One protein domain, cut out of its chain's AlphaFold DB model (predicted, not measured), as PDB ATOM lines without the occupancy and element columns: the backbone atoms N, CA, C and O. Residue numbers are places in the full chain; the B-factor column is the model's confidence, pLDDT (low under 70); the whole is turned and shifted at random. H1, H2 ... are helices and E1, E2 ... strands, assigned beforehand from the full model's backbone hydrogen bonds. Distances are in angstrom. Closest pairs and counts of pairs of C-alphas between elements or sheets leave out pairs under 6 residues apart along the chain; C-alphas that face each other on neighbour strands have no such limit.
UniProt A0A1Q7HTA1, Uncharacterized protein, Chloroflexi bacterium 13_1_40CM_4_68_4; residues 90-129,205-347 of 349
ATOM      1  N   GLU A  90     -16.025  47.979 -34.019       77.06
ATOM      2  CA  GLU A  90     -17.435  48.260 -33.732       77.06
ATOM      3  C   GLU A  90     -18.216  48.633 -35.016       77.06
ATOM      4  O   GLU A  90     -19.341  48.184 -35.194       77.06
ATOM      5  N   THR A  91     -17.606  49.330 -35.987       85.12
ATOM      6  CA  THR A  91     -18.171  49.539 -37.339       85.12
ATOM      7  C   THR A  91     -18.339  48.214 -38.083       85.12
ATOM      8  O   THR A  91     -19.320  48.015 -38.804       85.12
ATOM      9  N   LEU A  92     -17.393  47.283 -37.924       88.62
ATOM     10  CA  LEU A  92     -17.487  45.952 -38.522       88.62
ATOM     11  C   LEU A  92     -18.636  45.149 -37.899       88.62
ATOM     12  O   LEU A  92     -19.368  44.463 -38.613       88.62
ATOM     13  N   GLU A  93     -18.830  45.270 -36.585       87.62
ATOM     14  CA  GLU A  93     -19.956  44.666 -35.878       87.62
ATOM     15  C   GLU A  93     -21.294  45.295 -36.274       87.62
ATOM     16  O   GLU A  93     -22.251  44.577 -36.551       87.62
ATOM     17  N   GLU A  94     -21.377  46.623 -36.362       89.06
ATOM     18  CA  GLU A  94     -22.562  47.336 -36.849       89.06
ATOM     19  C   GLU A  94     -22.920  46.917 -38.276       89.06
ATOM     20  O   GLU A  94     -24.092  46.683 -38.579       89.06
ATOM     21  N   ARG A  95     -21.915  46.740 -39.141       90.62
ATOM     22  CA  ARG A  95     -22.103  46.187 -40.485       90.62
ATOM     23  C   ARG A  95     -22.620  44.752 -40.441       90.62
ATOM     24  O   ARG A  95     -23.498  44.409 -41.223       90.62
ATOM     25  N   ALA A  96     -22.119  43.906 -39.547       91.81
ATOM     26  CA  ALA A  96     -22.637  42.548 -39.389       91.81
ATOM     27  C   ALA A  96     -24.109  42.551 -38.933       91.81
ATOM     28  O   ALA A  96     -24.932  41.855 -39.531       91.81
ATOM     29  N   ARG A  97     -24.463  43.390 -37.948       91.31
ATOM     30  CA  ARG A  97     -25.845  43.556 -37.461       91.31
ATOM     31  C   ARG A  97     -26.779  44.073 -38.561       91.31
ATOM     32  O   ARG A  97     -27.883  43.554 -38.726       91.31
ATOM     33  N   SER A  98     -26.335  45.049 -39.359       91.12
ATOM     34  CA  SER A  98     -27.159  45.670 -40.408       91.12
ATOM     35  C   SER A  98     -27.503  44.733 -41.567       91.12
ATOM     36  O   SER A  98     -28.510  44.946 -42.241       91.12
ATOM     37  N   LEU A  99     -26.727  43.663 -41.772       90.56
ATOM     38  CA  LEU A  99     -27.028  42.641 -42.774       90.56
ATOM     39  C   LEU A  99     -28.251  41.784 -42.408       90.56
ATOM     40  O   LEU A  99     -28.812  41.155 -43.305       90.56
ATOM     41  N   GLN A 100     -28.661  41.751 -41.131       91.19
ATOM     42  CA  GLN A 100     -29.827  40.999 -40.643       91.19
ATOM     43  C   GLN A 100     -29.825  39.515 -41.064       91.19
ATOM     44  O   GLN A 100     -30.847  38.940 -41.438       91.19
ATOM     45  N   ILE A 101     -28.648  38.883 -41.019       89.69
ATOM     46  CA  ILE A 101     -28.457  37.466 -41.345       89.69
ATOM     47  C   ILE A 101     -28.216  36.675 -40.055       89.69
ATOM     48  O   ILE A 101     -27.498  37.127 -39.168       89.69
ATOM     49  N   ALA A 102     -28.808  35.479 -39.968       89.38
ATOM     50  CA  ALA A 102     -28.698  34.612 -38.793       89.38
ATOM     51  C   ALA A 102     -27.253  34.189 -38.488       89.38
ATOM     52  O   ALA A 102     -26.846  34.267 -37.345       89.38
ATOM     53  N   GLU A 103     -26.482  33.799 -39.509       95.00
ATOM     54  CA  GLU A 103     -25.069  33.428 -39.360       95.00
ATOM     55  C   GLU A 103     -24.232  34.240 -40.346       95.00
ATOM     56  O   GLU A 103     -24.172  33.925 -41.544       95.00
ATOM     57  N   VAL A 104     -23.630  35.321 -39.860       95.62
ATOM     58  CA  VAL A 104     -22.868  36.265 -40.677       95.62
ATOM     59  C   VAL A 104     -21.429  36.359 -40.218       95.62
ATOM     60  O   VAL A 104     -21.119  36.291 -39.030       95.62
ATOM     61  N   LEU A 105     -20.544  36.536 -41.191       97.06
ATOM     62  CA  LEU A 105     -19.134  36.759 -40.958       97.06
ATOM     63  C   LEU A 105     -18.674  37.923 -41.841       97.06
ATOM     64  O   LEU A 105     -18.640  37.811 -43.063       97.06
ATOM     65  N   VAL A 106     -18.335  39.054 -41.231       97.25
ATOM     66  CA  VAL A 106     -17.818  40.231 -41.942       97.25
ATOM     67  C   VAL A 106     -16.316  40.303 -41.712       97.25
ATOM     68  O   VAL A 106     -15.859  40.298 -40.573       97.25
ATOM     69  N   CYS A 107     -15.540  40.323 -42.792       97.69
ATOM     70  CA  CYS A 107     -14.082  40.280 -42.768       97.69
ATOM     71  C   CYS A 107     -13.487  41.581 -43.267       97.69
ATOM     72  O   CYS A 107     -13.872  42.066 -44.330       97.69
ATOM     73  N   GLU A 108     -12.427  42.041 -42.620       95.50
ATOM     74  CA  GLU A 108     -11.608  43.120 -43.146       95.50
ATOM     75  C   GLU A 108     -10.128  42.820 -42.933       95.50
ATOM     76  O   GLU A 108      -9.714  42.362 -41.871       95.50
ATOM     77  N   VAL A 109      -9.314  43.062 -43.957       93.81
ATOM     78  CA  VAL A 109      -7.856  43.065 -43.825       93.81
ATOM     79  C   VAL A 109      -7.340  44.338 -44.466       93.81
ATOM     80  O   VAL A 109      -7.657  44.628 -45.621       93.81
ATOM     81  N   ASP A 110      -6.537  45.081 -43.723       88.12
ATOM     82  CA  ASP A 110      -5.930  46.326 -44.167       88.12
ATOM     83  C   ASP A 110      -4.470  46.425 -43.685       88.12
ATOM     84  O   ASP A 110      -3.840  45.437 -43.290       88.12
ATOM     85  N   GLU A 111      -3.891  47.620 -43.776       82.50
ATOM     86  CA  GLU A 111      -2.530  47.895 -43.311       82.50
ATOM     87  C   GLU A 111      -2.373  47.905 -41.787       82.50
ATOM     88  O   GLU A 111      -1.259  47.777 -41.274       82.50
ATOM     89  N   SER A 112      -3.466  48.088 -41.053       75.00
ATOM     90  CA  SER A 112      -3.502  48.189 -39.595       75.00
ATOM     91  C   SER A 112      -3.755  46.843 -38.910       75.00
ATOM     92  O   SER A 112      -3.260  46.625 -37.800       75.00
ATOM     93  N   GLY A 113      -4.441  45.912 -39.576       83.81
ATOM     94  CA  GLY A 113      -4.674  44.577 -39.047       83.81
ATOM     95  C   GLY A 113      -5.689  43.751 -39.832       83.81
ATOM     96  O   GLY A 113      -6.148  44.120 -40.915       83.81
ATOM     97  N   ALA A 114      -6.033  42.608 -39.245       90.88
ATOM     98  CA  ALA A 114      -7.087  41.721 -39.704       90.88
ATOM     99  C   ALA A 114      -8.208  41.712 -38.671       90.88
ATOM    100  O   ALA A 114      -7.956  41.528 -37.478       90.88
ATOM    101  N   ARG A 115      -9.438  41.895 -39.141       93.62
ATOM    102  CA  ARG A 115     -10.645  41.975 -38.326       93.62
ATOM    103  C   ARG A 115     -11.711  41.040 -38.856       93.62
ATOM    104  O   ARG A 115     -11.794  40.772 -40.058       93.62
ATOM    105  N   LEU A 116     -12.527  40.554 -37.939       94.06
ATOM    106  CA  LEU A 116     -13.630  39.662 -38.223       94.06
ATOM    107  C   LEU A 116     -14.744  39.940 -37.222       94.06
ATOM    108  O   LEU A 116     -14.493  39.918 -36.026       94.06
ATOM    109  N   ALA A 117     -15.959  40.175 -37.697       93.25
ATOM    110  CA  ALA A 117     -17.156  40.183 -36.866       93.25
ATOM    111  C   ALA A 117     -17.976  38.938 -37.205       93.25
ATOM    112  O   ALA A 117     -18.228  38.678 -38.383       93.25
ATOM    113  N   ALA A 118     -18.350  38.156 -36.196       90.00
ATOM    114  CA  ALA A 118     -19.117  36.929 -36.370       90.00
ATOM    115  C   ALA A 118     -20.284  36.853 -35.397       90.00
ATOM    116  O   ALA A 118     -20.167  37.248 -34.239       90.00
ATOM    117  N   GLY A 119     -21.388  36.289 -35.868       86.62
ATOM    118  CA  GLY A 119     -22.540  35.991 -35.035       86.62
ATOM    119  C   GLY A 119     -23.844  36.133 -35.796       86.62
ATOM    120  O   GLY A 119     -23.893  35.942 -37.015       86.62
ATOM    121  N   SER A 120     -24.883  36.487 -35.053       80.50
ATOM    122  CA  SER A 120     -26.229  36.725 -35.553       80.50
ATOM    123  C   SER A 120     -26.588  38.202 -35.473       80.50
ATOM    124  O   SER A 120     -25.897  38.984 -34.830       80.50
ATOM    125  N   HIS A 121     -27.688  38.599 -36.111       75.31
ATOM    126  CA  HIS A 121     -28.170  39.983 -36.068       75.31
ATOM    127  C   HIS A 121     -28.339  40.577 -34.652       75.31
ATOM    128  O   HIS A 121     -28.160  41.785 -34.502       75.31
ATOM    129  N   ASP A 122     -28.615  39.750 -33.637       74.25
ATOM    130  CA  ASP A 122     -28.806  40.188 -32.247       74.25
ATOM    131  C   ASP A 122     -27.546  40.036 -31.377       74.25
ATOM    132  O   ASP A 122     -27.423  40.693 -30.344       74.25
ATOM    133  N   ASP A 123     -26.598  39.190 -31.790       82.50
ATOM    134  CA  ASP A 123     -25.399  38.852 -31.017       82.50
ATOM    135  C   ASP A 123     -24.199  38.704 -31.957       82.50
ATOM    136  O   ASP A 123     -24.012  37.671 -32.607       82.50
ATOM    137  N   VAL A 124     -23.414  39.779 -32.061       84.56
ATOM    138  CA  VAL A 124     -22.213  39.865 -32.899       84.56
ATOM    139  C   VAL A 124     -21.001  40.079 -32.010       84.56
ATOM    140  O   VAL A 124     -20.983  41.002 -31.199       84.56
ATOM    141  N   ASN A 125     -19.967  39.280 -32.256       83.25
ATOM    142  CA  ASN A 125     -18.681  39.344 -31.584       83.25
ATOM    143  C   ASN A 125     -17.596  39.786 -32.572       83.25
ATOM    144  O   ASN A 125     -17.400  39.160 -33.621       83.25
ATOM    145  N   GLY A 126     -16.898  40.870 -32.243       86.06
ATOM    146  CA  GLY A 126     -15.743  41.361 -32.977       86.06
ATOM    147  C   GLY A 126     -14.423  40.737 -32.517       86.06
ATOM    148  O   GLY A 126     -14.129  40.638 -31.331       86.06
ATOM    149  N   PHE A 127     -13.574  40.393 -33.481       85.50
ATOM    150  CA  PHE A 127     -12.208  39.916 -33.294       85.50
ATOM    151  C   PHE A 127     -11.240  40.766 -34.108       85.50
ATOM    152  O   PHE A 127     -11.452  41.009 -35.299       85.50
ATOM    153  N   GLU A 128     -10.127  41.160 -33.497       85.81
ATOM    154  CA  GLU A 128      -9.070  41.917 -34.163       85.81
ATOM    155  C   GLU A 128      -7.690  41.339 -33.842       85.81
ATOM    156  O   GLU A 128      -7.366  41.005 -32.703       85.81
ATOM    157  N   LEU A 129      -6.847  41.250 -34.872       82.00
ATOM    158  CA  LEU A 129      -5.413  41.028 -34.740       82.00
ATOM    159  C   LEU A 129      -4.665  42.273 -35.233       82.00
ATOM    160  O   LEU A 129      -4.352  42.370 -36.428       82.00
ATOM    161  N   ASP A 205     -11.454  31.293 -29.184       73.06
ATOM    162  CA  ASP A 205     -12.035  32.132 -28.138       73.06
ATOM    163  C   ASP A 205     -13.527  31.834 -27.932       73.06
ATOM    164  O   ASP A 205     -13.982  31.667 -26.802       73.06
ATOM    165  N   VAL A 206     -14.282  31.681 -29.026       78.50
ATOM    166  CA  VAL A 206     -15.732  31.453 -28.996       78.50
ATOM    167  C   VAL A 206     -16.167  30.310 -29.914       78.50
ATOM    168  O   VAL A 206     -15.581  30.072 -30.975       78.50
ATOM    169  N   ASP A 207     -17.251  29.635 -29.528       83.50
ATOM    170  CA  ASP A 207     -17.943  28.644 -30.354       83.50
ATOM    171  C   ASP A 207     -19.214  29.264 -30.950       83.50
ATOM    172  O   ASP A 207     -20.276  29.270 -30.330       83.50
ATOM    173  N   LEU A 208     -19.078  29.852 -32.142       83.31
ATOM    174  CA  LEU A 208     -20.181  30.450 -32.897       83.31
ATOM    175  C   LEU A 208     -20.413  29.675 -34.193       83.31
ATOM    176  O   LEU A 208     -19.467  29.420 -34.949       83.31
ATOM    177  N   GLU A 209     -21.676  29.371 -34.508       90.50
ATOM    178  CA  GLU A 209     -22.025  28.674 -35.750       90.50
ATOM    179  C   GLU A 209     -21.573  29.473 -36.984       90.50
ATOM    180  O   GLU A 209     -20.982  28.886 -37.892       90.50
ATOM    181  N   ALA A 210     -21.679  30.804 -36.966       92.06
ATOM    182  CA  ALA A 210     -21.162  31.710 -37.993       92.06
ATOM    183  C   ALA A 210     -19.677  31.507 -38.336       92.06
ATOM    184  O   ALA A 210     -19.269  31.741 -39.476       92.06
ATOM    185  N   LEU A 211     -18.847  31.036 -37.398       91.19
ATOM    186  CA  LEU A 211     -17.435  30.749 -37.666       91.19
ATOM    187  C   LEU A 211     -17.231  29.435 -38.428       91.19
ATOM    188  O   LEU A 211     -16.175  29.248 -39.031       91.19
ATOM    189  N   SER A 212     -18.198  28.519 -38.417       92.12
ATOM    190  CA  SER A 212     -18.094  27.203 -39.064       92.12
ATOM    191  C   SER A 212     -19.011  27.062 -40.278       92.12
ATOM    192  O   SER A 212     -18.588  26.524 -41.303       92.12
ATOM    193  N   ARG A 213     -20.248  27.553 -40.182       94.44
ATOM    194  CA  ARG A 213     -21.315  27.462 -41.187       94.44
ATOM    195  C   ARG A 213     -21.959  28.831 -41.457       94.44
ATOM    196  O   ARG A 213     -23.173  28.975 -41.313       94.44
ATOM    197  N   PRO A 214     -21.179  29.856 -41.846       95.94
ATOM    198  CA  PRO A 214     -21.754  31.157 -42.162       95.94
ATOM    199  C   PRO A 214     -22.745  31.033 -43.321       95.94
ATOM    200  O   PRO A 214     -22.436  30.435 -44.354       95.94
ATOM    201  N   ARG A 215     -23.912  31.667 -43.200       95.56
ATOM    202  CA  ARG A 215     -24.833  31.859 -44.329       95.56
ATOM    203  C   ARG A 215     -24.330  32.955 -45.262       95.56
ATOM    204  O   ARG A 215     -24.557  32.885 -46.472       95.56
ATOM    205  N   ARG A 216     -23.619  33.947 -44.720       96.12
ATOM    206  CA  ARG A 216     -22.969  35.010 -45.493       96.12
ATOM    207  C   ARG A 216     -21.565  35.307 -44.976       96.12
ATOM    208  O   ARG A 216     -21.377  35.493 -43.779       96.12
ATOM    209  N   ILE A 217     -20.615  35.407 -45.901       98.12
ATOM    210  CA  ILE A 217     -19.300  36.006 -45.673       98.12
ATOM    211  C   ILE A 217     -19.243  37.303 -46.473       98.12
ATOM    212  O   ILE A 217     -19.364  37.266 -47.696       98.12
ATOM    213  N   ASP A 218     -19.042  38.433 -45.809       97.81
ATOM    214  CA  ASP A 218     -18.903  39.733 -46.460       97.81
ATOM    215  C   ASP A 218     -17.462  40.240 -46.347       97.81
ATOM    216  O   ASP A 218     -16.888  40.293 -45.261       97.81
ATOM    217  N   LEU A 219     -16.854  40.564 -47.486       98.12
ATOM    218  CA  LEU A 219     -15.439  40.904 -47.602       98.12
ATOM    219  C   LEU A 219     -15.259  42.424 -47.734       98.12
ATOM    220  O   LEU A 219     -15.874  43.068 -48.584       98.12
ATOM    221  N   GLY A 220     -14.399  42.994 -46.891       94.88
ATOM    222  CA  GLY A 220     -14.079  44.420 -46.812       94.88
ATOM    223  C   GLY A 220     -12.578  44.720 -46.900       94.88
ATOM    224  O   GLY A 220     -11.741  43.825 -47.056       94.88
ATOM    225  N   GLY A 221     -12.228  46.007 -46.815       91.12
ATOM    226  CA  GLY A 221     -10.843  46.482 -46.900       91.12
ATOM    227  C   GLY A 221     -10.139  46.018 -48.176       91.12
ATOM    228  O   GLY A 221     -10.701  46.059 -49.271       91.12
ATOM    229  N   ALA A 222      -8.911  45.522 -48.045       92.25
ATOM    230  CA  ALA A 222      -8.139  45.037 -49.184       92.25
ATOM    231  C   ALA A 222      -8.683  43.732 -49.800       92.25
ATOM    232  O   ALA A 222      -8.294  43.403 -50.919       92.25
ATOM    233  N   LEU A 223      -9.580  43.003 -49.120       95.69
ATOM    234  CA  LEU A 223     -10.255  41.828 -49.692       95.69
ATOM    235  C   LEU A 223     -11.282  42.236 -50.759       95.69
ATOM    236  O   LEU A 223     -11.425  41.539 -51.759       95.69
ATOM    237  N   ALA A 224     -11.955  43.377 -50.571       94.25
ATOM    238  CA  ALA A 224     -12.957  43.905 -51.502       94.25
ATOM    239  C   ALA A 224     -12.357  44.385 -52.839       94.25
ATOM    240  O   ALA A 224     -13.065  44.498 -53.839       94.25
ATOM    241  N   ALA A 225     -11.051  44.666 -52.859       91.25
ATOM    242  CA  ALA A 225     -10.322  45.101 -54.049       91.25
ATOM    243  C   ALA A 225      -9.903  43.941 -54.974       91.25
ATOM    244  O   ALA A 225      -9.440  44.183 -56.085       91.25
ATOM    245  N   LEU A 226     -10.038  42.690 -54.522       92.94
ATOM    246  CA  LEU A 226      -9.670  41.510 -55.302       92.94
ATOM    247  C   LEU A 226     -10.677  41.235 -56.427       92.94
ATOM    248  O   LEU A 226     -11.869  41.540 -56.314       92.94
ATOM    249  N   ALA A 227     -10.220  40.570 -57.491       94.19
ATOM    250  CA  ALA A 227     -11.142  40.010 -58.472       94.19
ATOM    251  C   ALA A 227     -12.042  38.941 -57.805       94.19
ATOM    252  O   ALA A 227     -11.580  38.258 -56.885       94.19
ATOM    253  N   PRO A 228     -13.291  38.724 -58.267       95.50
ATOM    254  CA  PRO A 228     -14.228  37.797 -57.624       95.50
ATOM    255  C   PRO A 228     -13.643  36.405 -57.351       95.50
ATOM    256  O   PRO A 228     -13.725  35.910 -56.226       95.50
ATOM    257  N   ALA A 229     -12.982  35.801 -58.345       95.75
ATOM    258  CA  ALA A 229     -12.342  34.488 -58.224       95.75
ATOM    259  C   ALA A 229     -11.260  34.458 -57.131       95.75
ATOM    260  O   ALA A 229     -11.137  33.488 -56.381       95.75
ATOM    261  N   GLU A 230     -10.485  35.533 -57.011       95.75
ATOM    262  CA  GLU A 230      -9.427  35.648 -56.013       95.75
ATOM    263  C   GLU A 230     -10.006  35.851 -54.615       95.75
ATOM    264  O   GLU A 230      -9.575  35.172 -53.685       95.75
ATOM    265  N   ALA A 231     -11.000  36.730 -54.475       97.06
ATOM    266  CA  ALA A 231     -11.689  37.004 -53.218       97.06
ATOM    267  C   ALA A 231     -12.345  35.735 -52.652       97.06
ATOM    268  O   ALA A 231     -12.126  35.381 -51.491       97.06
ATOM    269  N   VAL A 232     -13.080  35.002 -53.495       97.75
ATOM    270  CA  VAL A 232     -13.704  33.723 -53.136       97.75
ATOM    271  C   VAL A 232     -12.644  32.694 -52.757       97.75
ATOM    272  O   VAL A 232     -12.751  32.076 -51.702       97.75
ATOM    273  N   GLY A 233     -11.574  32.551 -53.545       96.88
ATOM    274  CA  GLY A 233     -10.478  31.639 -53.214       96.88
ATOM    275  C   GLY A 233      -9.832  31.956 -51.861       96.88
ATOM    276  O   GLY A 233      -9.650  31.059 -51.039       96.88
ATOM    277  N   VAL A 234      -9.541  33.233 -51.593       97.06
ATOM    278  CA  VAL A 234      -8.976  33.695 -50.315       97.06
ATOM    279  C   VAL A 234      -9.911  33.370 -49.151       97.06
ATOM    280  O   VAL A 234      -9.455  32.815 -48.152       97.06
ATOM    281  N   ALA A 235     -11.206  33.665 -49.283       97.31
ATOM    282  CA  ALA A 235     -12.199  33.394 -48.250       97.31
ATOM    283  C   ALA A 235     -12.334  31.889 -47.961       97.31
ATOM    284  O   ALA A 235     -12.296  31.484 -46.800       97.31
ATOM    285  N   LEU A 236     -12.415  31.042 -48.993       96.81
ATOM    286  CA  LEU A 236     -12.511  29.589 -48.817       96.81
ATOM    287  C   LEU A 236     -11.274  29.002 -48.138       96.81
ATOM    288  O   LEU A 236     -11.404  28.155 -47.255       96.81
ATOM    289  N   ASP A 237     -10.087  29.460 -48.531       95.75
ATOM    290  CA  ASP A 237      -8.817  28.981 -47.988       95.75
ATOM    291  C   ASP A 237      -8.621  29.412 -46.525       95.75
ATOM    292  O   ASP A 237      -8.168  28.621 -45.696       95.75
ATOM    293  N   ALA A 238      -8.968  30.660 -46.203       95.56
ATOM    294  CA  ALA A 238      -8.728  31.262 -44.896       95.56
ATOM    295  C   ALA A 238      -9.812  30.919 -43.867       95.56
ATOM    296  O   ALA A 238      -9.504  30.541 -42.733       95.56
ATOM    297  N   ILE A 239     -11.081  31.040 -44.263       95.25
ATOM    298  CA  ILE A 239     -12.231  30.811 -43.386       95.25
ATOM    299  C   ILE A 239     -12.580  29.329 -43.378       95.25
ATOM    300  O   ILE A 239     -12.916  28.815 -42.325       95.25
ATOM    301  N   SER A 240     -12.437  28.598 -44.485       93.62
ATOM    302  CA  SER A 240     -12.843  27.185 -44.543       93.62
ATOM    303  C   SER A 240     -14.308  26.953 -44.105       93.62
ATOM    304  O   SER A 240     -14.540  26.102 -43.242       93.62
ATOM    305  N   PRO A 241     -15.297  27.677 -44.678       93.94
ATOM    306  CA  PRO A 241     -16.704  27.506 -44.313       93.94
ATOM    307  C   PRO A 241     -17.210  26.101 -44.667       93.94
ATOM    308  O   PRO A 241     -16.622  25.417 -45.511       93.94
ATOM    309  N   GLN A 242     -18.302  25.685 -44.027       92.88
ATOM    310  CA  GLN A 242     -19.019  24.439 -44.299       92.88
ATOM    311  C   GLN A 242     -20.481  24.722 -44.648       92.88
ATOM    312  O   GLN A 242     -21.115  25.589 -44.051       92.88
ATOM    313  N   GLY A 243     -21.044  23.920 -45.549       92.25
ATOM    314  CA  GLY A 243     -22.409  24.094 -46.029       92.25
ATOM    315  C   GLY A 243     -22.531  25.186 -47.088       92.25
ATOM    316  O   GLY A 243     -21.567  25.505 -47.790       92.25
ATOM    317  N   ALA A 244     -23.749  25.702 -47.240       94.88
ATOM    318  CA  ALA A 244     -24.068  26.749 -48.198       94.88
ATOM    319  C   ALA A 244     -23.759  28.138 -47.624       94.88
ATOM    320  O   ALA A 244     -24.264  28.507 -46.564       94.88
ATOM    321  N   THR A 245     -22.968  28.921 -48.352       96.56
ATOM    322  CA  THR A 245     -22.526  30.255 -47.942       96.56
ATOM    323  C   THR A 245     -22.542  31.201 -49.132       96.56
ATOM    324  O   THR A 245     -21.942  30.919 -50.171       96.56
ATOM    325  N   ARG A 246     -23.163  32.370 -48.981       96.94
ATOM    326  CA  ARG A 246     -23.017  33.465 -49.946       96.94
ATOM    327  C   ARG A 246     -21.775  34.285 -49.613       96.94
ATOM    328  O   ARG A 246     -21.637  34.750 -48.485       96.94
ATOM    329  N   ILE A 247     -20.897  34.495 -50.589       98.00
ATOM    330  CA  ILE A 247     -19.738  35.382 -50.445       98.00
ATOM    331  C   ILE A 247     -20.035  36.696 -51.159       98.00
ATOM    332  O   ILE A 247     -20.375  36.707 -52.344       98.00
ATOM    333  N   THR A 248     -19.898  37.804 -50.439       97.81
ATOM    334  CA  THR A 248     -20.176  39.153 -50.936       97.81
ATOM    335  C   THR A 248     -19.006  40.098 -50.702       97.81
ATOM    336  O   THR A 248     -18.108  39.820 -49.913       97.81
ATOM    337  N   SER A 249     -19.027  41.227 -51.401       95.94
ATOM    338  CA  SER A 249     -18.146  42.367 -51.160       95.94
ATOM    339  C   SER A 249     -18.979  43.642 -51.246       95.94
ATOM    340  O   SER A 249     -19.153  44.210 -52.329       95.94
ATOM    341  N   GLY A 250     -19.537  44.064 -50.109       89.25
ATOM    342  CA  GLY A 250     -20.539  45.131 -50.078       89.25
ATOM    343  C   GLY A 250     -21.813  44.675 -50.792       89.25
ATOM    344  O   GLY A 250     -22.321  43.586 -50.521       89.25
ATOM    345  N   GLU A 251     -22.284  45.465 -51.754       89.19
ATOM    346  CA  GLU A 251     -23.475  45.138 -52.557       89.19
ATOM    347  C   GLU A 251     -23.225  44.051 -53.615       89.19
ATOM    348  O   GLU A 251     -24.160  43.494 -54.190       89.19
ATOM    349  N   ARG A 252     -21.959  43.718 -53.891       93.69
ATOM    350  CA  ARG A 252     -21.608  42.716 -54.902       93.69
ATOM    351  C   ARG A 252     -21.767  41.309 -54.345       93.69
ATOM    352  O   ARG A 252     -21.098  40.944 -53.378       93.69
ATOM    353  N   SER A 253     -22.595  40.494 -54.994       94.38
ATOM    354  CA  SER A 253     -22.647  39.050 -54.748       94.38
ATOM    355  C   SER A 253     -21.583  38.360 -55.594       94.38
ATOM    356  O   SER A 253     -21.725  38.288 -56.811       94.38
ATOM    357  N   LEU A 254     -20.518  37.861 -54.966       96.38
ATOM    358  CA  LEU A 254     -19.378  37.285 -55.681       96.38
ATOM    359  C   LEU A 254     -19.643  35.837 -56.091       96.38
ATOM    360  O   LEU A 254     -19.381  35.468 -57.230       96.38
ATOM    361  N   ALA A 255     -20.156  35.026 -55.166       96.50
ATOM    362  CA  ALA A 255     -20.469  33.624 -55.416       96.50
ATOM    363  C   ALA A 255     -21.442  33.059 -54.380       96.50
ATOM    364  O   ALA A 255     -21.436  33.454 -53.209       96.50
ATOM    365  N   LEU A 256     -22.193  32.048 -54.796       97.19
ATOM    366  CA  LEU A 256     -22.811  31.080 -53.908       97.19
ATOM    367  C   LEU A 256     -21.877  29.876 -53.797       97.19
ATOM    368  O   LEU A 256     -21.543  29.249 -54.798       97.19
ATOM    369  N   VAL A 257     -21.462  29.541 -52.584       96.81
ATOM    370  CA  VAL A 257     -20.556  28.424 -52.317       96.81
ATOM    371  C   VAL A 257     -21.318  27.309 -51.621       96.81
ATOM    372  O   VAL A 257     -22.020  27.563 -50.649       96.81
ATOM    373  N   LEU A 258     -21.120  26.070 -52.062       95.69
ATOM    374  CA  LEU A 258     -21.409  24.873 -51.282       95.69
ATOM    375  C   LEU A 258     -20.093  24.181 -50.912       95.69
ATOM    376  O   LEU A 258     -19.457  23.537 -51.749       95.69
ATOM    377  N   ALA A 259     -19.685  24.317 -49.654       94.19
ATOM    378  CA  ALA A 259     -18.496  23.669 -49.119       94.19
ATOM    379  C   ALA A 259     -18.889  22.383 -48.383       94.19
ATOM    380  O   ALA A 259     -19.241  22.397 -47.204       94.19
ATOM    381  N   GLU A 260     -18.840  21.259 -49.094       88.56
ATOM    382  CA  GLU A 260     -19.298  19.964 -48.592       88.56
ATOM    383  C   GLU A 260     -18.263  18.877 -48.843       88.56
ATOM    384  O   GLU A 260     -17.870  18.600 -49.977       88.56
ATOM    385  N   ARG A 261     -17.845  18.205 -47.765       79.12
ATOM    386  CA  ARG A 261     -16.872  17.115 -47.852       79.12
ATOM    387  C   ARG A 261     -17.582  15.803 -48.202       79.12
ATOM    388  O   ARG A 261     -18.359  15.283 -47.388       79.12
ATOM    389  N   PRO A 262     -17.265  15.165 -49.339       73.69
ATOM    390  CA  PRO A 262     -17.788  13.838 -49.620       73.69
ATOM    391  C   PRO A 262     -17.163  12.826 -48.645       73.69
ATOM    392  O   PRO A 262     -15.946  12.657 -48.603       73.69
ATOM    393  N   ARG A 263     -17.987  12.143 -47.837       70.62
ATOM    394  CA  ARG A 263     -17.520  11.073 -46.927       70.62
ATOM    395  C   ARG A 263     -17.098   9.798 -47.673       70.62
ATOM    396  O   ARG A 263     -16.223   9.084 -47.199       70.62
ATOM    397  N   ARG A 264     -17.742   9.502 -48.807       72.19
ATOM    398  CA  ARG A 264     -17.462   8.369 -49.707       72.19
ATOM    399  C   ARG A 264     -17.865   8.760 -51.127       72.19
ATOM    400  O   ARG A 264     -18.975   9.253 -51.299       72.19
ATOM    401  N   GLY A 265     -16.996   8.496 -52.104       83.19
ATOM    402  CA  GLY A 265     -17.282   8.718 -53.526       83.19
ATOM    403  C   GLY A 265     -17.496  10.185 -53.912       83.19
ATOM    404  O   GLY A 265     -17.261  11.091 -53.116       83.19
ATOM    405  N   ALA A 266     -17.914  10.407 -55.159       88.44
ATOM    406  CA  ALA A 266     -18.291  11.727 -55.651       88.44
ATOM    407  C   ALA A 266     -19.595  12.216 -54.998       88.44
ATOM    408  O   ALA A 266     -20.467  11.418 -54.654       88.44
ATOM    409  N   LEU A 267     -19.723  13.531 -54.842       89.50
ATOM    410  CA  LEU A 267     -20.972  14.172 -54.457       89.50
ATOM    411  C   LEU A 267     -21.874  14.254 -55.690       89.50
ATOM    412  O   LEU A 267     -21.523  14.909 -56.670       89.50
ATOM    413  N   GLU A 268     -23.006  13.562 -55.638       93.50
ATOM    414  CA  GLU A 268     -24.027  13.597 -56.685       93.50
ATOM    415  C   GLU A 268     -24.991  14.740 -56.385       93.50
ATOM    416  O   GLU A 268     -25.681  14.741 -55.359       93.50
ATOM    417  N   LEU A 269     -24.967  15.743 -57.254       94.56
ATOM    418  CA  LEU A 269     -25.713  16.980 -57.115       94.56
ATOM    419  C   LEU A 269     -26.726  17.106 -58.236       94.56
ATOM    420  O   LEU A 269     -26.427  16.853 -59.394       94.56
ATOM    421  N   ARG A 270     -27.909  17.582 -57.882       96.38
ATOM    422  CA  ARG A 270     -28.916  18.058 -58.814       96.38
ATOM    423  C   ARG A 270     -28.991  19.567 -58.671       96.38
ATOM    424  O   ARG A 270     -29.373  20.070 -57.611       96.38
ATOM    425  N   ILE A 271     -28.558  20.265 -59.710       96.31
ATOM    426  CA  ILE A 271     -28.467  21.720 -59.756       96.31
ATOM    427  C   ILE A 271     -29.582  22.206 -60.669       96.31
ATOM    428  O   ILE A 271     -29.640  21.826 -61.836       96.31
ATOM    429  N   SER A 272     -30.467  23.032 -60.125       95.69
ATOM    430  CA  SER A 272     -31.554  23.661 -60.863       95.69
ATOM    431  C   SER A 272     -31.371  25.171 -60.834       95.69
ATOM    432  O   SER A 272     -31.197  25.756 -59.765       95.69
ATOM    433  N   ASP A 273     -31.391  25.773 -62.014       95.12
ATOM    434  CA  ASP A 273     -31.374  27.213 -62.234       95.12
ATOM    435  C   ASP A 273     -32.415  27.582 -63.310       95.12
ATOM    436  O   ASP A 273     -33.218  26.748 -63.739       95.12
ATOM    437  N   GLU A 274     -32.418  28.834 -63.762       93.06
ATOM    438  CA  GLU A 274     -33.350  29.317 -64.793       93.06
ATOM    439  C   GLU A 274     -33.173  28.642 -66.166       93.06
ATOM    440  O   GLU A 274     -34.067  28.711 -67.009       93.06
ATOM    441  N   ARG A 275     -32.035  27.980 -66.413       92.19
ATOM    442  CA  ARG A 275     -31.758  27.250 -67.659       92.19
ATOM    443  C   ARG A 275     -32.242  25.802 -67.603       92.19
ATOM    444  O   ARG A 275     -32.243  25.132 -68.633       92.19
ATOM    445  N   GLY A 276     -32.653  25.325 -66.431       93.44
ATOM    446  CA  GLY A 276     -33.181  23.985 -66.219       93.44
ATOM    447  C   GLY A 276     -32.456  23.232 -65.112       93.44
ATOM    448  O   GLY A 276     -31.755  23.803 -64.276       93.44
ATOM    449  N   GLU A 277     -32.656  21.919 -65.092       95.50
ATOM    450  CA  GLU A 277     -32.065  21.020 -64.108       95.50
ATOM    451  C   GLU A 277     -30.976  20.158 -64.749       95.50
ATOM    452  O   GLU A 277     -31.133  19.668 -65.869       95.50
ATOM    453  N   ARG A 278     -29.872  19.961 -64.025       95.31
ATOM    454  CA  ARG A 278     -28.766  19.087 -64.423       95.31
ATOM    455  C   ARG A 278     -28.242  18.279 -63.247       95.31
ATOM    456  O   ARG A 278     -28.250  18.742 -62.105       95.31
ATOM    457  N   GLU A 279     -27.772  17.077 -63.549       95.81
ATOM    458  CA  GLU A 279     -27.111  16.202 -62.586       95.81
ATOM    459  C   GLU A 279     -25.597  16.273 -62.779       95.81
ATOM    460  O   GLU A 279     -25.090  16.109 -63.885       95.81
ATOM    461  N   GLU A 280     -24.879  16.522 -61.690       94.69
ATOM    462  CA  GLU A 280     -23.439  16.741 -61.671       94.69
ATOM    463  C   GLU A 280     -22.774  15.840 -60.636       94.69
ATOM    464  O   GLU A 280     -23.322  15.555 -59.567       94.69
ATOM    465  N   ARG A 281     -21.550  15.402 -60.940       93.75
ATOM    466  CA  ARG A 281     -20.751  14.561 -60.041       93.75
ATOM    467  C   ARG A 281     -19.462  15.275 -59.683       93.75
ATOM    468  O   ARG A 281     -18.574  15.429 -60.516       93.75
ATOM    469  N   VAL A 282     -19.337  15.666 -58.420       92.56
ATOM    470  CA  VAL A 282     -18.171  16.401 -57.918       92.56
ATOM    471  C   VAL A 282     -17.241  15.451 -57.173       92.56
ATOM    472  O   VAL A 282     -17.607  14.852 -56.162       92.56
ATOM    473  N   ALA A 283     -16.018  15.289 -57.677       91.19
ATOM    474  CA  ALA A 283     -15.037  14.384 -57.086       91.19
ATOM    475  C   ALA A 283     -14.513  14.916 -55.733       91.19
ATOM    476  O   ALA A 283     -14.343  16.130 -55.578       91.19
ATOM    477  N   PRO A 284     -14.178  14.043 -54.763       90.31
ATOM    478  CA  PRO A 284     -13.486  14.463 -53.546       90.31
ATOM    479  C   PRO A 284     -12.179  15.195 -53.861       90.31
ATOM    480  O   PRO A 284     -11.445  14.803 -54.765       90.31
ATOM    481  N   GLY A 285     -11.871  16.250 -53.106       88.75
ATOM    482  CA  GLY A 285     -10.657  17.043 -53.309       88.75
ATOM    483  C   GLY A 285     -10.758  18.102 -54.412       88.75
ATOM    484  O   GLY A 285      -9.795  18.841 -54.619       88.75
ATOM    485  N   SER A 286     -11.888  18.187 -55.121       91.06
ATOM    486  CA  SER A 286     -12.075  19.151 -56.207       91.06
ATOM    487  C   SER A 286     -12.594  20.507 -55.723       91.06
ATOM    488  O   SER A 286     -13.191  20.632 -54.655       91.06
ATOM    489  N   LEU A 287     -12.334  21.524 -56.540       94.50
ATOM    490  CA  LEU A 287     -12.929  22.851 -56.463       94.50
ATOM    491  C   LEU A 287     -13.453  23.153 -57.863       94.50
ATOM    492  O   LEU A 287     -12.671  23.120 -58.814       94.50
ATOM    493  N   VAL A 288     -14.760  23.358 -57.991       94.75
ATOM    494  CA  VAL A 288     -15.436  23.455 -59.291       94.75
ATOM    495  C   VAL A 288     -16.379  24.647 -59.283       94.75
ATOM    496  O   VAL A 288     -17.033  24.909 -58.276       94.75
ATOM    497  N   VAL A 289     -16.455  25.349 -60.409       95.81
ATOM    498  CA  VAL A 289     -17.422  26.424 -60.636       95.81
ATOM    499  C   VAL A 289     -18.420  25.965 -61.684       95.81
ATOM    500  O   VAL A 289     -18.038  25.499 -62.756       95.81
ATOM    501  N   PHE A 290     -19.702  26.093 -61.367       93.75
ATOM    502  CA  PHE A 290     -20.795  25.839 -62.284       93.75
ATOM    503  C   PHE A 290     -21.387  27.170 -62.747       93.75
ATOM    504  O   PHE A 290     -21.884  27.929 -61.909       93.75
ATOM    505  N   PRO A 291     -21.404  27.444 -64.064       90.75
ATOM    506  CA  PRO A 291     -22.094  28.610 -64.586       90.75
ATOM    507  C   PRO A 291     -23.599  28.402 -64.397       90.75
ATOM    508  O   PRO A 291     -24.195  27.465 -64.930       90.75
ATOM    509  N   VAL A 292     -24.208  29.259 -63.597       91.38
ATOM    510  CA  VAL A 292     -25.631  29.236 -63.239       91.38
ATOM    511  C   VAL A 292     -26.173  30.654 -63.361       91.38
ATOM    512  O   VAL A 292     -25.409  31.616 -63.279       91.38
ATOM    513  N   VAL A 293     -27.479  30.798 -63.569       86.12
ATOM    514  CA  VAL A 293     -28.122  32.112 -63.708       86.12
ATOM    515  C   VAL A 293     -29.271  32.240 -62.724       86.12
ATOM    516  O   VAL A 293     -30.019  31.290 -62.501       86.12
ATOM    517  N   GLY A 294     -29.389  33.431 -62.140       88.12
ATOM    518  CA  GLY A 294     -30.483  33.769 -61.248       88.12
ATOM    519  C   GLY A 294     -30.444  32.974 -59.950       88.12
ATOM    520  O   GLY A 294     -29.411  32.902 -59.273       88.12
ATOM    521  N   ARG A 295     -31.606  32.432 -59.581       93.06
ATOM    522  CA  ARG A 295     -31.793  31.654 -58.355       93.06
ATOM    523  C   ARG A 295     -31.465  30.189 -58.591       93.06
ATOM    524  O   ARG A 295     -31.938  29.581 -59.545       93.06
ATOM    525  N   VAL A 296     -30.698  29.621 -57.672       94.75
ATOM    526  CA  VAL A 296     -30.163  28.270 -57.777       94.75
ATOM    527  C   VAL A 296     -30.672  27.427 -56.631       94.75
ATOM    528  O   VAL A 296     -30.696  27.846 -55.476       94.75
ATOM    529  N   THR A 297     -31.059  26.205 -56.961       95.62
ATOM    530  CA  THR A 297     -31.385  25.165 -55.997       95.62
ATOM    531  C   THR A 297     -30.416  24.011 -56.181       95.62
ATOM    532  O   THR A 297     -30.219  23.532 -57.297       95.62
ATOM    533  N   VAL A 298     -29.814  23.555 -55.086       95.25
ATOM    534  CA  VAL A 298     -28.854  22.448 -55.094       95.25
ATOM    535  C   VAL A 298     -29.369  21.358 -54.175       95.25
ATOM    536  O   VAL A 298     -29.572  21.578 -52.980       95.25
ATOM    537  N   ARG A 299     -29.570  20.167 -54.734       94.25
ATOM    538  CA  ARG A 299     -30.041  18.984 -54.009       94.25
ATOM    539  C   ARG A 299     -29.054  17.841 -54.154       94.25
ATOM    540  O   ARG A 299     -28.305  17.769 -55.120       94.25
ATOM    541  N   SER A 300     -29.092  16.919 -53.211       89.75
ATOM    542  CA  SER A 300     -28.469  15.603 -53.329       89.75
ATOM    543  C   SER A 300     -29.394  14.547 -52.738       89.75
ATOM    544  O   SER A 300     -30.393  14.878 -52.097       89.75
ATOM    545  N   GLY A 301     -29.018  13.270 -52.839       81.19
ATOM    546  CA  GLY A 301     -29.699  12.195 -52.108       81.19
ATOM    547  C   GLY A 301     -29.712  12.373 -50.579       81.19
ATOM    548  O   GLY A 301     -30.425  11.653 -49.891       81.19
ATOM    549  N   ARG A 302     -28.943  13.330 -50.029       79.44
ATOM    550  CA  ARG A 302     -28.931  13.680 -48.597       79.44
ATOM    551  C   ARG A 302     -29.895  14.809 -48.224       79.44
ATOM    552  O   ARG A 302     -30.028  15.092 -47.040       79.44
ATOM    553  N   GLY A 303     -30.530  15.453 -49.202       84.69
ATOM    554  CA  GLY A 303     -31.434  16.580 -48.986       84.69
ATOM    555  C   GLY A 303     -31.082  17.811 -49.817       84.69
ATOM    556  O   GLY A 303     -30.277  17.757 -50.752       84.69
ATOM    557  N   ILE A 304     -31.728  18.922 -49.475       86.31
ATOM    558  CA  ILE A 304     -31.545  20.227 -50.113       86.31
ATOM    559  C   ILE A 304     -30.414  20.962 -49.391       86.31
ATOM    560  O   ILE A 304     -30.443  21.092 -48.171       86.31
ATOM    561  N   PHE A 305     -29.418  21.421 -50.146       87.94
ATOM    562  CA  PHE A 305     -28.307  22.220 -49.627       87.94
ATOM    563  C   PHE A 305     -28.534  23.719 -49.809       87.94
ATOM    564  O   PHE A 305     -28.144  24.510 -48.959       87.94
ATOM    565  N   VAL A 306     -29.139  24.094 -50.935       89.31
ATOM    566  CA  VAL A 306     -29.425  25.476 -51.328       89.31
ATOM    567  C   VAL A 306     -30.837  25.502 -51.887       89.31
ATOM    568  O   VAL A 306     -31.164  24.643 -52.708       89.31
ATOM    569  N   GLU A 307     -31.640  26.490 -51.502       89.88
ATOM    570  CA  GLU A 307     -33.014  26.650 -51.974       89.88
ATOM    571  C   GLU A 307     -33.257  28.058 -52.531       89.88
ATOM    572  O   GLU A 307     -33.490  29.011 -51.792       89.88
ATOM    573  N   GLY A 308     -33.218  28.189 -53.860       85.38
ATOM    574  CA  GLY A 308     -33.604  29.418 -54.556       85.38
ATOM    575  C   GLY A 308     -32.706  30.635 -54.296       85.38
ATOM    576  O   GLY A 308     -33.190  31.766 -54.365       85.38
ATOM    577  N   ASP A 309     -31.416  30.430 -54.027       88.00
ATOM    578  CA  ASP A 309     -30.472  31.508 -53.718       88.00
ATOM    579  C   ASP A 309     -29.808  32.095 -54.965       88.00
ATOM    580  O   ASP A 309     -29.462  31.378 -55.902       88.00
ATOM    581  N   ALA A 310     -29.560  33.407 -54.963       90.25
ATOM    582  CA  ALA A 310     -28.823  34.065 -56.041       90.25
ATOM    583  C   ALA A 310     -27.360  33.595 -56.093       90.25
ATOM    584  O   ALA A 310     -26.667  33.614 -55.071       90.25
ATOM    585  N   ALA A 311     -26.894  33.234 -57.292       86.06
ATOM    586  CA  ALA A 311     -25.566  32.659 -57.491       86.06
ATOM    587  C   ALA A 311     -24.402  33.666 -57.452       86.06
ATOM    588  O   ALA A 311     -23.286  33.296 -57.116       86.06
ATOM    589  N   GLY A 312     -24.646  34.943 -57.757       91.69
ATOM    590  CA  GLY A 312     -23.587  35.957 -57.839       91.69
ATOM    591  C   GLY A 312     -22.734  35.879 -59.111       91.69
ATOM    592  O   GLY A 312     -23.037  35.117 -60.026       91.69
ATOM    593  N   GLU A 313     -21.687  36.700 -59.167       93.81
ATOM    594  CA  GLU A 313     -20.851  36.947 -60.354       93.81
ATOM    595  C   GLU A 313     -20.137  35.692 -60.890       93.81
ATOM    596  O   GLU A 313     -20.099  35.492 -62.101       93.81
ATOM    597  N   LEU A 314     -19.600  34.829 -60.021       93.69
ATOM    598  CA  LEU A 314     -18.951  33.569 -60.424       93.69
ATOM    599  C   LEU A 314     -19.935  32.408 -60.622       93.69
ATOM    600  O   LEU A 314     -19.560  31.363 -61.149       93.69
ATOM    601  N   GLY A 315     -21.179  32.544 -60.165       94.50
ATOM    602  CA  GLY A 315     -22.131  31.442 -60.116       94.50
ATOM    603  C   GLY A 315     -21.963  30.541 -58.882       94.50
ATOM    604  O   GLY A 315     -21.689  31.003 -57.773       94.50
ATOM    605  N   LEU A 316     -22.176  29.235 -59.065       96.19
ATOM    606  CA  LEU A 316     -22.173  28.247 -57.985       96.19
ATOM    607  C   LEU A 316     -20.795  27.593 -57.873       96.19
ATOM    608  O   LEU A 316     -20.370  26.861 -58.764       96.19
ATOM    609  N   VAL A 317     -20.127  27.796 -56.745       97.00
ATOM    610  CA  VAL A 317     -18.839  27.175 -56.428       97.00
ATOM    611  C   VAL A 317     -19.072  25.967 -55.529       97.00
ATOM    612  O   VAL A 317     -19.629  26.098 -54.443       97.00
ATOM    613  N   ILE A 318     -18.613  24.788 -55.941       95.56
ATOM    614  CA  ILE A 318     -18.586  23.600 -55.085       95.56
ATOM    615  C   ILE A 318     -17.159  23.377 -54.597       95.56
ATOM    616  O   ILE A 318     -16.246  23.136 -55.391       95.56
ATOM    617  N   ASP A 319     -16.973  23.423 -53.281       95.75
ATOM    618  CA  ASP A 319     -15.701  23.133 -52.630       95.75
ATOM    619  C   ASP A 319     -15.768  21.776 -51.922       95.75
ATOM    620  O   ASP A 319     -16.276  21.651 -50.809       95.75
ATOM    621  N   ALA A 320     -15.238  20.751 -52.588       93.62
ATOM    622  CA  ALA A 320     -15.138  19.387 -52.076       93.62
ATOM    623  C   ALA A 320     -13.733  19.066 -51.527       93.62
ATOM    624  O   ALA A 320     -13.387  17.891 -51.339       93.62
ATOM    625  N   ARG A 321     -12.891  20.086 -51.298       92.81
ATOM    626  CA  ARG A 321     -11.525  19.927 -50.773       92.81
ATOM    627  C   ARG A 321     -11.549  19.480 -49.303       92.81
ATOM    628  O   ARG A 321     -12.520  19.742 -48.591       92.81
ATOM    629  N   PRO A 322     -10.491  18.810 -48.805       88.44
ATOM    630  CA  PRO A 322     -10.424  18.423 -47.399       88.44
ATOM    631  C   PRO A 322     -10.492  19.640 -46.468       88.44
ATOM    632  O   PRO A 322     -10.096  20.754 -46.826       88.44
ATOM    633  N   ARG A 323     -11.018  19.395 -45.266       84.00
ATOM    634  CA  ARG A 323     -11.064  20.326 -44.136       84.00
ATOM    635  C   ARG A 323     -10.576  19.575 -42.887       84.00
ATOM    636  O   ARG A 323     -11.217  18.576 -42.543       84.00
ATOM    637  N   PRO A 324      -9.454  19.987 -42.262       82.56
ATOM    638  CA  PRO A 324      -8.592  21.117 -42.644       82.56
ATOM    639  C   PRO A 324      -7.971  20.952 -44.045       82.56
ATOM    640  O   PRO A 324      -7.841  19.839 -44.549       82.56
ATOM    641  N   LEU A 325      -7.646  22.074 -44.700       87.00
ATOM    642  CA  LEU A 325      -7.030  22.048 -46.026       87.00
ATOM    643  C   LEU A 325      -5.559  21.633 -45.913       87.00
ATOM    644  O   LEU A 325      -4.730  22.370 -45.369       87.00
ATOM    645  N   GLU A 326      -5.240  20.475 -46.474       85.44
ATOM    646  CA  GLU A 326      -3.888  19.928 -46.524       85.44
ATOM    647  C   GLU A 326      -3.243  20.257 -47.873       85.44
ATOM    648  O   GLU A 326      -3.773  19.928 -48.936       85.44
ATOM    649  N   LEU A 327      -2.100  20.943 -47.832       90.69
ATOM    650  CA  LEU A 327      -1.306  21.251 -49.019       90.69
ATOM    651  C   LEU A 327      -0.084  20.330 -49.072       90.69
ATOM    652  O   LEU A 327       0.538  20.116 -48.029       90.69
ATOM    653  N   PRO A 328       0.322  19.860 -50.264       92.25
ATOM    654  CA  PRO A 328       1.567  19.120 -50.412       92.25
ATOM    655  C   PRO A 328       2.767  19.910 -49.878       92.25
ATOM    656  O   PRO A 328       2.885  21.121 -50.095       92.25
ATOM    657  N   GLU A 329       3.694  19.228 -49.209       89.44
ATOM    658  CA  GLU A 329       4.907  19.879 -48.701       89.44
ATOM    659  C   GLU A 329       5.866  20.260 -49.831       89.44
ATOM    660  O   GLU A 329       6.487  21.325 -49.797       89.44
ATOM    661  N   ARG A 330       5.958  19.404 -50.855       91.50
ATOM    662  CA  ARG A 330       6.849  19.591 -52.000       91.50
ATOM    663  C   ARG A 330       6.306  20.662 -52.931       91.50
ATOM    664  O   ARG A 330       5.185  20.571 -53.427       91.50
ATOM    665  N   ASP A 331       7.142  21.645 -53.234       91.81
ATOM    666  CA  ASP A 331       6.784  22.771 -54.100       91.81
ATOM    667  C   ASP A 331       6.336  22.321 -55.500       91.81
ATOM    668  O   ASP A 331       5.364  22.859 -56.032       91.81
ATOM    669  N   GLY A 332       6.992  21.292 -56.051       92.00
ATOM    670  CA  GLY A 332       6.663  20.711 -57.357       92.00
ATOM    671  C   GLY A 332       5.270  20.076 -57.431       92.00
ATOM    672  O   GLY A 332       4.717  19.961 -58.517       92.00
ATOM    673  N   GLU A 333       4.671  19.719 -56.295       93.88
ATOM    674  CA  GLU A 333       3.297  19.208 -56.217       93.88
ATOM    675  C   GLU A 333       2.317  20.325 -55.821       93.88
ATOM    676  O   GLU A 333       1.234  20.460 -56.399       93.88
ATOM    677  N   ARG A 334       2.720  21.174 -54.867       94.88
ATOM    678  CA  ARG A 334       1.888  22.246 -54.308       94.88
ATOM    679  C   ARG A 334       1.579  23.347 -55.314       94.88
ATOM    680  O   ARG A 334       0.422  23.737 -55.442       94.88
ATOM    681  N   VAL A 335       2.582  23.869 -56.023       93.88
ATOM    682  CA  VAL A 335       2.377  25.005 -56.940       93.88
ATOM    683  C   VAL A 335       1.440  24.631 -58.094       93.88
ATOM    684  O   VAL A 335       0.491  25.382 -58.336       93.88
ATOM    685  N   PRO A 336       1.598  23.475 -58.773       94.06
ATOM    686  CA  PRO A 336       0.629  23.045 -59.778       94.06
ATOM    687  C   PRO A 336      -0.778  22.834 -59.212       94.06
ATOM    688  O   PRO A 336      -1.748  23.172 -59.885       94.06
ATOM    689  N   LEU A 337      -0.912  22.313 -57.986       93.31
ATOM    690  CA  LEU A 337      -2.215  22.165 -57.328       93.31
ATOM    691  C   LEU A 337      -2.904  23.519 -57.119       93.31
ATOM    692  O   LEU A 337      -4.057  23.681 -57.513       93.31
ATOM    693  N   LEU A 338      -2.188  24.504 -56.569       94.00
ATOM    694  CA  LEU A 338      -2.721  25.852 -56.361       94.00
ATOM    695  C   LEU A 338      -3.087  26.538 -57.685       94.00
ATOM    696  O   LEU A 338      -4.132  27.178 -57.767       94.00
ATOM    697  N   ARG A 339      -2.276  26.358 -58.739       93.81
ATOM    698  CA  ARG A 339      -2.598  26.848 -60.092       93.81
ATOM    699  C   ARG A 339      -3.886  26.231 -60.627       93.81
ATOM    700  O   ARG A 339      -4.701  26.959 -61.180       93.81
ATOM    701  N   ARG A 340      -4.097  24.921 -60.440       94.00
ATOM    702  CA  ARG A 340      -5.342  24.254 -60.855       94.00
ATOM    703  C   ARG A 340      -6.560  24.820 -60.132       94.00
ATOM    704  O   ARG A 340      -7.566  25.068 -60.780       94.00
ATOM    705  N   TRP A 341      -6.476  25.051 -58.823       94.06
ATOM    706  CA  TRP A 341      -7.589  25.642 -58.071       94.06
ATOM    707  C   TRP A 341      -7.862  27.095 -58.467       94.06
ATOM    708  O   TRP A 341      -9.018  27.463 -58.646       94.06
ATOM    709  N   ALA A 342      -6.816  27.902 -58.663       92.69
ATOM    710  CA  ALA A 342      -6.968  29.269 -59.154       92.69
ATOM    711  C   ALA A 342      -7.605  29.300 -60.554       92.69
ATOM    712  O   ALA A 342      -8.525  30.075 -60.792       92.69
ATOM    713  N   ALA A 343      -7.169  28.415 -61.457       93.44
ATOM    714  CA  ALA A 343      -7.744  28.285 -62.794       93.44
ATOM    715  C   ALA A 343      -9.205  27.810 -62.758       93.44
ATOM    716  O   ALA A 343     -10.018  28.316 -63.522       93.44
ATOM    717  N   ALA A 344      -9.555  26.890 -61.853       93.88
ATOM    718  CA  ALA A 344     -10.933  26.431 -61.688       93.88
ATOM    719  C   ALA A 344     -11.877  27.573 -61.282       93.88
ATOM    720  O   ALA A 344     -12.974  27.663 -61.819       93.88
ATOM    721  N   LEU A 345     -11.439  28.466 -60.385       94.06
ATOM    722  CA  LEU A 345     -12.215  29.647 -59.988       94.06
ATOM    723  C   LEU A 345     -12.261  30.735 -61.069       94.06
ATOM    724  O   LEU A 345     -13.226  31.486 -61.129       94.06
ATOM    725  N   ALA A 346     -11.225  30.835 -61.903       88.88
ATOM    726  CA  ALA A 346     -11.154  31.812 -62.988       88.88
ATOM    727  C   ALA A 346     -11.887  31.367 -64.270       88.88
ATOM    728  O   ALA A 346     -12.094  32.189 -65.156       88.88
ATOM    729  N   GLY A 347     -12.266  30.087 -64.386       66.81
ATOM    730  CA  GLY A 347     -12.823  29.442 -65.587       66.81
ATOM    731  C   GLY A 347     -14.233  29.874 -66.012       66.81
ATOM    732  O   GLY A 347     -14.895  29.147 -66.748       66.81
TER     733      GLY A 347
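Overview. This is residues 90 to 129 and 205 to 347 of the 349 residues of an uncharacterized protein of Chloroflexi bacterium 13_1_40CM_4_68_4 (UniProt A0A1Q7HTA1). A long, twisted sheet of eight strands runs through the domain and curls round the helix H3; over the E5, E6, E12 and E9 part of it lies a second sheet of four strands, partly face to face with it, the strands crossed. H1 covers the E3, E2 and E1 end of the large sheet on one face, and H4 packs on E9 at the far edge with its residues 340 to 346, its first turns pointing away from the body. The printed part has 183 residues, with four named helices and twelve named strands in the order H1 E1 E2 E3 H2 E4 H3 E5 E6 E7 E8 E9 E10 E11 E12 H4. The large sheet runs E3 E2 E1 E4 E5 E6 E12 E9 and is mixed, the small one E8 E7 E10 E11, all antiparallel. The class is mixed, helices and strands, and the whole is compact, with a radius of gyration of the C-alphas of 16.2 A and spans of 44 by 41 by 29 A.

Arrangement. H1, residues 90 to 98, is on the large sheet at a height of 7.5 A; its closest C-alphas to E2, residues 113 to 120, are those of Glu 93 and Ala 117, 5.4 A apart. E1, residues 104 to 109, E2 and E3, residues 123 to 129, form a meander, each strand the antiparallel neighbour of the one before; N 106 and O 117, 2.9 A, and N 127 and O 116, 2.7 A, are within hydrogen-bond range. H2, residues 209 to 212, is on the opposite face from H1, its Ala 210 C-alpha 5.4 A from that of Gly 119. E4, residues 216 to 221, is parallel to E1, with N 107 and O 218 at 2.8 A. E4, H3, residues 228 to 239, and E5, residues 243 to 249, form a strand-helix-strand unit, two parallel neighbour strands with a helix between, its crossover right-handed; N 219 and O 248 are 2.8 A apart. E5 and E6, residues 252 to 259, are a hairpin, with N 245 and O 257 at 2.8 A. E12, residues 316 to 319, is parallel to E6, N 317 and O 256 at 2.8 A, and antiparallel to the edge strand E9, residues 287 to 290, N 290 and O 316 at 2.8 A. In the small sheet E7, residues 267 to 273, and E8, residues 276 to 282, are a hairpin, N 269 and O 280 at 2.8 A. E10, residues 295 to 300, is antiparallel to E7, N 272 and O 297 at 2.9 A, and makes a hairpin with E11, residues 303 to 310, N 300 and O 303 at 2.9 A. The two sheets form a sandwich, two sheets face to face, the facing parts 11.7 A centre to centre and the strands at 72 degrees. H4, residues 331 to 346, touches H3 with residues 342 to 346 alone, closest at the C-alphas of Leu 345 and Ala 229, 5.2 A, at a steep tilt of 54 degrees, opposite ways. The large sheet and its helices make three layers, helices on both faces: H3 and H4 on one, H1 on the other. Every O i to N i+4 pair is within hydrogen-bond range in H1 and H3, 11 of 12 are in H4, and H2 is too short for such a pair.

Along the chain. H1 begins at C-alpha 90, (-17.435, 48.260, -33.732). E2 is 23.2 A long, E3 20.4 A, E6 20.1 A, E5 19.5 A and E11 19.0 A. H3 measures 16.0 A. H4, 22.0 A long, ends at C-alpha 346, (-11.154, 31.812, -62.988).

Size, cuts and confidence. The C-alphas farthest apart are those of Asp 122 and Gly 332, 47.6 A. Residues 130 to 204 are not printed, and C-alphas 129 and 205 are 12.9 A apart across the cut. Of the links that are printed whole, E12 to H4 is long, with 11 residues. The mean pLDDT of the printed part is 91.0, and residue 347 is under 70.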